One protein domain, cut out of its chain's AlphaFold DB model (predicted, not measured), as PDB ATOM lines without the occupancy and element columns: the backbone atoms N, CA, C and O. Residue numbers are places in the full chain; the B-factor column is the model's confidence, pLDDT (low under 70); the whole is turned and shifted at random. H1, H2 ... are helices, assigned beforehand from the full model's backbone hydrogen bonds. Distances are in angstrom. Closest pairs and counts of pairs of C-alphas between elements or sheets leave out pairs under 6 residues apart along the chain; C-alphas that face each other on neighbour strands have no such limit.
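What this domain is: This is residues 4 to 74 of the 76 residues of an uncharacterized protein of Candidatus Nomurabacteria bacterium GW2011_GWA2_41_25 (UniProt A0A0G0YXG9). With little regular structure, this is mostly a body of loops with one longer helix, H3, along one side; H4 packs on the first part of H3, H2 packs on H4, and H1 lies by itself at the end of the body away from residue 58. The printed part has 71 residues, with four named helices in the order H1, H2, H3, H4 and no named strand; the class is all helix, with 28 residues in named elements. It is compact, with a radius of gyration of the C-alphas of 11.5 A, and elongated, spanning 33 by 20 by 20 A.

Where its parts are: H3, residues 42 to 55, is 20.0 A long, from C-alpha 42 at (31.637, 36.510, 37.162) to C-alpha 55 at (37.439, 53.279, 46.471). H4 is residues 68 to 72, H2 residues 22 to 25 and H1 residues 4 to 8, beginning at (40.838, 45.589, 18.545).

How they stand to each other: H3 touches H4 with residues 42 to 47 alone; their closest C-alphas, of Phe 43 and Glu 72, are 5.0 A apart. H4 touches H2, the closest C-alphas being those of Ala 68 and Lys 23, 4.5 A. H1 touches no helix, and H2 and H3 are apart. Every O i to N i+4 pair is within hydrogen-bond range in H1, H3 and H4; H2 is too short for such a pair.

The domain as a whole: The C-alphas farthest apart, of Val 4 and Lys 58, are 34.0 A apart. The printed part has no cut, and its three links are long, with 13, 16 and 12 residues. Residues 4 to 8 have pLDDT under 70.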
ATOM      1  N   VAL A   4      42.277  45.323  18.737       57.84
ATOM      2  CA  VAL A   4      40.838  45.589  18.545       57.84
ATOM      3  C   VAL A   4      40.125  45.740  19.890       57.84
ATOM      4  O   VAL A   4      39.247  46.590  20.034       57.84
ATOM      5  N   HIS A   5      40.553  44.974  20.895       60.97
ATOM      6  CA  HIS A   5      39.977  45.008  22.236       60.97
ATOM      7  C   HIS A   5      40.095  46.398  22.876       60.97
ATOM      8  O   HIS A   5      39.077  46.992  23.215       60.97
ATOM      9  N   TYR A   6      41.287  47.003  22.906       60.56
ATOM     10  CA  TYR A   6      41.493  48.339  23.488       60.56
ATOM     11  C   TYR A   6      40.811  49.484  22.721       60.56
ATOM     12  O   TYR A   6      40.552  50.539  23.305       60.56
ATOM     13  N   LEU A   7      40.482  49.289  21.439       62.84
ATOM     14  CA  LEU A   7      39.711  50.252  20.644       62.84
ATOM     15  C   LEU A   7      38.218  50.250  21.008       62.84
ATOM     16  O   LEU A   7      37.562  51.287  20.921       62.84
ATOM     17  N   VAL A   8      37.679  49.100  21.425       66.62
ATOM     18  CA  VAL A   8      36.245  48.907  21.717       66.62
ATOM     19  C   VAL A   8      35.968  48.865  23.225       66.62
ATOM     20  O   VAL A   8      34.867  49.181  23.680       66.62
ATOM     21  N   CYS A   9      36.970  48.514  24.025       76.25
ATOM     22  CA  CYS A   9      36.878  48.355  25.461       76.25
ATOM     23  C   CYS A   9      38.189  48.760  26.148       76.25
ATOM     24  O   CYS A   9      39.217  48.109  26.040       76.25
ATOM     25  N   SER A  10      38.134  49.826  26.949       79.50
ATOM     26  CA  SER A  10      39.305  50.316  27.700       79.50
ATOM     27  C   SER A  10      39.668  49.500  28.953       79.50
ATOM     28  O   SER A  10      40.489  49.952  29.750       79.50
ATOM     29  N   ALA A  11      39.005  48.365  29.186       87.62
ATOM     30  CA  ALA A  11      39.296  47.493  30.319       87.62
ATOM     31  C   ALA A  11      40.359  46.460  29.919       87.62
ATOM     32  O   ALA A  11      40.216  45.888  28.842       87.62
ATOM     33  N   PRO A  12      41.362  46.175  30.769       87.38
ATOM     34  CA  PRO A  12      42.399  45.189  30.466       87.38
ATOM     35  C   PRO A  12      41.807  43.835  30.080       87.38
ATOM     36  O   PRO A  12      42.051  43.354  28.984       87.38
ATOM     37  N   ILE A  13      40.929  43.289  30.925       89.62
ATOM     38  CA  ILE A  13      40.202  42.040  30.675       89.62
ATOM     39  C   ILE A  13      38.784  42.372  30.204       89.62
ATOM     40  O   ILE A  13      38.063  43.129  30.866       89.62
ATOM     41  N   CYS A  14      38.341  41.760  29.107       89.69
ATOM     42  CA  CYS A  14      36.932  41.731  28.728       89.69
ATOM     43  C   CYS A  14      36.539  40.389  28.118       89.69
ATOM     44  O   CYS A  14      37.348  39.700  27.521       89.69
ATOM     45  N   GLN A  15      35.261  40.049  28.236       85.25
ATOM     46  CA  GLN A  15      34.687  38.829  27.667       85.25
ATOM     47  C   GLN A  15      34.624  38.792  26.130       85.25
ATOM     48  O   GLN A  15      34.490  37.719  25.557       85.25
ATOM     49  N   ASP A  16      34.724  39.953  25.480       85.25
ATOM     50  CA  ASP A  16      34.727  40.123  24.017       85.25
ATOM     51  C   ASP A  16      36.170  40.216  23.474       85.25
ATOM     52  O   ASP A  16      36.408  40.753  22.394       85.25
ATOM     53  N   ASP A  17      37.160  39.788  24.268       84.12
ATOM     54  CA  ASP A  17      38.564  39.803  23.863       84.12
ATOM     55  C   ASP A  17      38.792  38.752  22.754       84.12
ATOM     56  O   ASP A  17      38.413  37.588  22.921       84.12
ATOM     57  N   PRO A  18      39.390  39.129  21.605       84.38
ATOM     58  CA  PRO A  18      39.648  38.201  20.508       84.38
ATOM     59  C   PRO A  18      40.684  37.121  20.856       84.38
ATOM     60  O   PRO A  18      40.796  36.141  20.117       84.38
ATOM     61  N   ASN A  19      41.464  37.284  21.930       84.56
ATOM     62  CA  ASN A  19      42.359  36.246  22.426       84.56
ATOM     63  C   ASN A  19      41.546  35.156  23.146       84.56
ATOM     64  O   ASN A  19      41.050  35.413  24.238       84.56
ATOM     65  N   PRO A  20      41.471  33.907  22.647       86.12
ATOM     66  CA  PRO A  20      40.735  32.837  23.329       86.12
ATOM     67  C   PRO A  20      41.290  32.502  24.726       86.12
ATOM     68  O   PRO A  20      40.565  31.961  25.560       86.12
ATOM     69  N   ASN A  21      42.551  32.848  25.008       88.62
ATOM     70  CA  ASN A  21      43.203  32.626  26.297       88.62
ATOM     71  C   ASN A  21      43.134  33.840  27.235       88.62
ATOM     72  O   ASN A  21      43.789  33.830  28.283       88.62
ATOM     73  N   TYR A  22      42.345  34.876  26.911       89.12
ATOM     74  CA  TYR A  22      42.314  36.126  27.681       89.12
ATOM     75  C   TYR A  22      42.079  35.895  29.180       89.12
ATOM     76  O   TYR A  22      42.655  36.593  30.014       89.12
ATOM     77  N   LYS A  23      41.293  34.868  29.537       91.00
ATOM     78  CA  LYS A  23      40.989  34.539  30.933       91.00
ATOM     79  C   LYS A  23      42.211  34.143  31.764       91.00
ATOM     80  O   LYS A  23      42.163  34.322  32.975       91.00
ATOM     81  N   ASN A  24      43.275  33.633  31.141       92.75
ATOM     82  CA  ASN A  24      44.474  33.125  31.820       92.75
ATOM     83  C   ASN A  24      45.728  33.979  31.578       92.75
ATOM     84  O   ASN A  24      46.673  33.896  32.353       92.75
ATOM     85  N   GLU A  25      45.763  34.766  30.501       89.38
ATOM     86  CA  GLU A  25      46.962  35.516  30.093       89.38
ATOM     87  C   GLU A  25      46.856  37.015  30.384       89.38
ATOM     88  O   GLU A  25      47.870  37.680  30.604       89.38
ATOM     89  N   VAL A  26      45.638  37.564  30.378       87.88
ATOM     90  CA  VAL A  26      45.434  39.000  30.552       87.88
ATOM     91  C   VAL A  26      45.314  39.322  32.032       87.88
ATOM     92  O   VAL A  26      44.516  38.737  32.765       87.88
ATOM     93  N   ILE A  27      46.121  40.288  32.455       91.00
ATOM     94  CA  ILE A  27      46.217  40.728  33.838       91.00
ATOM     95  C   ILE A  27      45.373  41.985  34.037       91.00
ATOM     96  O   ILE A  27      45.408  42.915  33.235       91.00
ATOM     97  N   TRP A  28      44.671  42.023  35.161       93.69
ATOM     98  CA  TRP A  28      43.963  43.176  35.688       93.69
ATOM     99  C   TRP A  28      44.417  43.466  37.116       93.69
ATOM    100  O   TRP A  28      44.640  42.554  37.915       93.69
ATOM    101  N   ARG A  29      44.533  44.745  37.459       94.06
ATOM    102  CA  ARG A  29      44.911  45.220  38.788       94.06
ATOM    103  C   ARG A  29      43.750  45.951  39.470       94.06
ATOM    104  O   ARG A  29      42.984  46.657  38.811       94.06
ATOM    105  N   PRO A  30      43.646  45.853  40.805       94.31
ATOM    106  CA  PRO A  30      42.705  46.631  41.598       94.31
ATOM    107  C   PRO A  30      42.771  48.127  41.271       94.31
ATOM    108  O   PRO A  30      43.828  48.749  41.326       94.31
ATOM    109  N   GLY A  31      41.620  48.718  40.964       91.12
ATOM    110  CA  GLY A  31      41.473  50.116  40.558       91.12
ATOM    111  C   GLY A  31      41.434  50.332  39.043       91.12
ATOM    112  O   GLY A  31      41.000  51.398  38.603       91.12
ATOM    113  N   GLU A  32      41.816  49.343  38.231       93.00
ATOM    114  CA  GLU A  32      41.726  49.450  36.774       93.00
ATOM    115  C   GLU A  32      40.280  49.367  36.275       93.00
ATOM    116  O   GLU A  32      39.362  48.890  36.952       93.00
ATOM    117  N   LYS A  33      40.060  49.846  35.046       92.56
ATOM    118  CA  LYS A  33      38.737  49.843  34.418       92.56
ATOM    119  C   LYS A  33      38.209  48.418  34.250       92.56
ATOM    120  O   LYS A  33      38.961  47.485  33.994       92.56
ATOM    121  N   VAL A  34      36.890  48.284  34.354       92.44
ATOM    122  CA  VAL A  34      36.170  47.010  34.225       92.44
ATOM    123  C   VAL A  34      35.373  47.010  32.931       92.44
ATOM    124  O   VAL A  34      34.744  48.021  32.595       92.44
ATOM    125  N   CYS A  35      35.389  45.892  32.200       91.31
ATOM    126  CA  CYS A  35      34.574  45.762  30.999       91.31
ATOM    127  C   CYS A  35      33.089  45.799  31.381       91.31
ATOM    128  O   CYS A  35      32.686  45.172  32.357       91.31
ATOM    129  N   LYS A  36      32.257  46.511  30.616       87.81
ATOM    130  CA  LYS A  36      30.800  46.603  30.849       87.81
ATOM    131  C   LYS A  36      29.961  45.897  29.779       87.81
ATOM    132  O   LYS A  36      28.752  46.097  29.719       87.81
ATOM    133  N   LYS A  37      30.601  45.115  28.908       87.62
ATOM    134  CA  LYS A  37      29.918  44.330  27.874       87.62
ATOM    135  C   LYS A  37      29.054  43.240  28.513       87.62
ATOM    136  O   LYS A  37      29.368  42.765  29.607       87.62
ATOM    137  N   THR A  38      28.011  42.829  27.791       83.38
ATOM    138  CA  THR A  38      27.089  41.733  28.138       83.38
ATOM    139  C   THR A  38      27.305  40.505  27.238       83.38
ATOM    140  O   THR A  38      27.604  40.722  26.065       83.38
ATOM    141  N   PRO A  39      27.154  39.259  27.726       88.00
ATOM    142  CA  PRO A  39      26.754  38.871  29.086       88.00
ATOM    143  C   PRO A  39      27.761  39.293  30.165       88.00
ATOM    144  O   PRO A  39      28.953  39.377  29.921       88.00
ATOM    145  N   TYR A  40      27.269  39.671  31.343       89.19
ATOM    146  CA  TYR A  40      28.144  40.140  32.418       89.19
ATOM    147  C   TYR A  40      28.664  38.939  33.214       89.19
ATOM    148  O   TYR A  40      27.912  38.325  33.971       89.19
ATOM    149  N   GLU A  41      29.933  38.609  33.012       92.19
ATOM    150  CA  GLU A  41      30.604  37.432  33.566       92.19
ATOM    151  C   GLU A  41      30.993  37.617  35.046       92.19
ATOM    152  O   GLU A  41      31.063  38.734  35.573       92.19
ATOM    153  N   GLU A  42      31.288  36.509  35.732       92.75
ATOM    154  CA  GLU A  42      31.637  36.510  37.162       92.75
ATOM    155  C   GLU A  42      32.916  37.309  37.461       92.75
ATOM    156  O   GLU A  42      32.939  38.089  38.419       92.75
ATOM    157  N   PHE A  43      33.949  37.222  36.614       92.69
ATOM    158  CA  PHE A  43      35.164  38.023  36.808       92.69
ATOM    159  C   PHE A  43      34.870  39.530  36.790       92.69
ATOM    160  O   PHE A  43      35.438  40.272  37.590       92.69
ATOM    161  N   GLN A  44      33.932  39.992  35.952       93.88
ATOM    162  CA  GLN A  44      33.553  41.406  35.887       93.88
ATOM    163  C   GLN A  44      32.855  41.854  37.180       93.88
ATOM    164  O   GLN A  44      33.045  42.987  37.630       93.88
ATOM    165  N   LYS A  45      32.063  40.978  37.817       93.31
ATOM    166  CA  LYS A  45      31.456  41.253  39.133       93.31
ATOM    167  C   LYS A  45      32.536  41.410  40.198       93.31
ATOM    168  O   LYS A  45      32.531  42.404  40.923       93.31
ATOM    169  N   LYS A  46      33.517  40.503  40.226       94.19
ATOM    170  CA  LYS A  46      34.633  40.567  41.180       94.19
ATOM    171  C   LYS A  46      35.514  41.794  40.994       94.19
ATOM    172  O   LYS A  46      35.884  42.425  41.982       94.19
ATOM    173  N   GLN A  47      35.789  42.196  39.756       94.56
ATOM    174  CA  GLN A  47      36.518  43.437  39.485       94.56
ATOM    175  C   GLN A  47      35.783  44.663  40.048       94.56
ATOM    176  O   GLN A  47      36.412  45.540  40.640       94.56
ATOM    177  N   VAL A  48      34.450  44.719  39.915       94.62
ATOM    178  CA  VAL A  48      33.637  45.798  40.504       94.62
ATOM    179  C   VAL A  48      33.675  45.756  42.028       94.62
ATOM    180  O   VAL A  48      33.941  46.790  42.636       94.62
ATOM    181  N   GLU A  49      33.469  44.591  42.646       94.44
ATOM    182  CA  GLU A  49      33.537  44.423  44.106       94.44
ATOM    183  C   GLU A  49      34.890  44.890  44.663       94.44
ATOM    184  O   GLU A  49      34.947  45.696  45.595       94.44
ATOM    185  N   ILE A  50      35.990  44.446  44.046       94.25
ATOM    186  CA  ILE A  50      37.345  44.861  44.414       94.25
ATOM    187  C   ILE A  50      37.492  46.375  44.243       94.25
ATOM    188  O   ILE A  50      37.906  47.048  45.185       94.25
ATOM    189  N   ASN A  51      37.095  46.946  43.105       94.94
ATOM    190  CA  ASN A  51      37.184  48.390  42.874       94.94
ATOM    191  C   ASN A  51      36.352  49.213  43.863       94.94
ATOM    192  O   ASN A  51      36.756  50.312  44.250       94.94
ATOM    193  N   GLU A  52      35.213  48.700  44.324       95.44
ATOM    194  CA  GLU A  52      34.463  49.339  45.397       95.44
ATOM    195  C   GLU A  52      35.226  49.338  46.722       95.44
ATOM    196  O   GLU A  52      35.211  50.348  47.434       95.44
ATOM    197  N   LEU A  53      35.891  48.232  47.062       94.50
ATOM    198  CA  LEU A  53      36.742  48.141  48.247       94.50
ATOM    199  C   LEU A  53      37.958  49.066  48.128       94.50
ATOM    200  O   LEU A  53      38.302  49.729  49.108       94.50
ATOM    201  N   VAL A  54      38.560  49.170  46.939       94.19
ATOM    202  CA  VAL A  54      39.646  50.115  46.634       94.19
ATOM    203  C   VAL A  54      39.173  51.549  46.861       94.19
ATOM    204  O   VAL A  54      39.787  52.283  47.631       94.19
ATOM    205  N   ARG A  55      38.023  51.938  46.290       94.56
ATOM    206  CA  ARG A  55      37.439  53.279  46.471       94.56
ATOM    207  C   ARG A  55      37.164  53.603  47.941       94.56
ATOM    208  O   ARG A  55      37.284  54.750  48.355       94.56
ATOM    209  N   LYS A  56      36.798  52.597  48.737       95.12
ATOM    210  CA  LYS A  56      36.563  52.721  50.184       95.12
ATOM    211  C   LYS A  56      37.858  52.653  51.013       95.12
ATOM    212  O   LYS A  56      37.764  52.676  52.235       95.12
ATOM    213  N   SER A  57      39.036  52.536  50.389       92.62
ATOM    214  CA  SER A  57      40.330  52.293  51.056       92.62
ATOM    215  C   SER A  57      40.331  51.054  51.970       92.62
ATOM    216  O   SER A  57      41.050  50.992  52.964       92.62
ATOM    217  N   LYS A  58      39.492  50.059  51.655       92.62
ATOM    218  CA  LYS A  58      39.360  48.793  52.397       92.62
ATOM    219  C   LYS A  58      40.085  47.631  51.724       92.62
ATOM    220  O   LYS A  58      40.215  46.567  52.325       92.62
ATOM    221  N   PHE A  59      40.549  47.820  50.492       92.12
ATOM    222  CA  PHE A  59      41.301  46.810  49.766       92.12
ATOM    223  C   PHE A  59      42.799  46.953  50.045       92.12
ATOM    224  O   PHE A  59      43.381  47.998  49.775       92.12
ATOM    225  N   LYS A  60      43.418  45.911  50.610       87.25
ATOM    226  CA  LYS A  60      44.835  45.942  51.015       87.25
ATOM    227  C   LYS A  60      45.798  45.480  49.920       87.25
ATOM    228  O   LYS A  60      46.943  45.906  49.900       87.25
ATOM    229  N   ASN A  61      45.342  44.634  48.999       88.69
ATOM    230  CA  ASN A  61      46.218  43.921  48.064       88.69
ATOM    231  C   ASN A  61      46.345  44.647  46.718       88.69
ATOM    232  O   ASN A  61      46.184  44.028  45.670       88.69
ATOM    233  N   MET A  62      46.595  45.958  46.747       88.44
ATOM    234  CA  MET A  62      46.635  46.814  45.550       88.44
ATOM    235  C   MET A  62      47.648  46.345  44.493       88.44
ATOM    236  O   MET A  62      47.408  46.515  43.301       88.44
ATOM    237  N   ASP A  63      48.744  45.715  44.918       88.75
ATOM    238  CA  ASP A  63      49.812  45.255  44.023       88.75
ATOM    239  C   ASP A  63      49.523  43.903  43.359       88.75
ATOM    240  O   ASP A  63      50.232  43.505  42.427       88.75
ATOM    241  N   HIS A  64      48.493  43.185  43.824       90.50
ATOM    242  CA  HIS A  64      48.158  41.875  43.289       90.50
ATOM    243  C   HIS A  64      47.485  42.015  41.925       90.50
ATOM    244  O   HIS A  64      46.474  42.696  41.768       90.50
ATOM    245  N   ALA A  65      48.078  41.354  40.942       91.94
ATOM    246  CA  ALA A  65      47.564  41.222  39.595       91.94
ATOM    247  C   ALA A  65      46.690  39.966  39.515       91.94
ATOM    248  O   ALA A  65      47.047  38.944  40.090       91.94
ATOM    249  N   TYR A  66      45.571  40.062  38.806       92.31
ATOM    250  CA  TYR A  66      44.592  38.995  38.671       92.31
ATOM    251  C   TYR A  66      44.316  38.691  37.208       92.31
ATOM    252  O   TYR A  66      44.121  39.600  36.405       92.31
ATOM    253  N   THR A  67      44.198  37.417  36.890       94.12
ATOM    254  CA  THR A  67      43.589  36.924  35.656       94.12
ATOM    255  C   THR A  67      42.078  36.757  35.840       94.12
ATOM    256  O   THR A  67      41.566  36.748  36.967       94.12
ATOM    257  N   ALA A  68      41.326  36.619  34.746       92.00
ATOM    258  CA  ALA A  68      39.881  36.403  34.843       92.00
ATOM    259  C   ALA A  68      39.572  35.082  35.560       92.00
ATOM    260  O   ALA A  68      38.718  35.050  36.441       92.00
ATOM    261  N   SER A  69      40.320  34.021  35.248       92.75
ATOM    262  CA  SER A  69      40.185  32.714  35.893       92.75
ATOM    263  C   SER A  69      40.443  32.784  37.400       92.75
ATOM    264  O   SER A  69      39.723  32.168  38.184       92.75
ATOM    265  N   GLU A  70      41.442  33.552  37.844       93.19
ATOM    266  CA  GLU A  70      41.685  33.752  39.279       93.19
ATOM    267  C   GLU A  70      40.534  34.500  39.954       93.19
ATOM    268  O   GLU A  70      40.174  34.168  41.080       93.19
ATOM    269  N   LEU A  71      39.939  35.484  39.275       92.44
ATOM    270  CA  LEU A  71      38.784  36.223  39.787       92.44
ATOM    271  C   LEU A  71      37.540  35.336  39.896       92.44
ATOM    272  O   LEU A  71      36.850  35.403  40.908       92.44
ATOM    273  N   GLU A  72      37.269  34.486  38.905       90.69
ATOM    274  CA  GLU A  72      36.120  33.565  38.912       90.69
ATOM    275  C   GLU A  72      36.205  32.537  40.046       90.69
ATOM    276  O   GLU A  72      35.197  32.209  40.667       90.69
ATOM    277  N   ASN A  73      37.412  32.066  40.361       87.75
ATOM    278  CA  ASN A  73      37.629  31.063  41.403       87.75
ATOM    279  C   ASN A  73      37.805  31.663  42.809       87.75
ATOM    280  O   ASN A  73      37.962  30.925  43.785       87.75
ATOM    281  N   ARG A  74      37.801  32.994  42.946       76.44
ATOM    282  CA  ARG A  74      38.063  33.662  44.222       76.44
ATOM    283  C   ARG A  74      36.783  33.902  45.014       76.44
ATOM    284  O   ARG A  74      35.865  34.594  44.576       76.44
TER     285      ARG A  74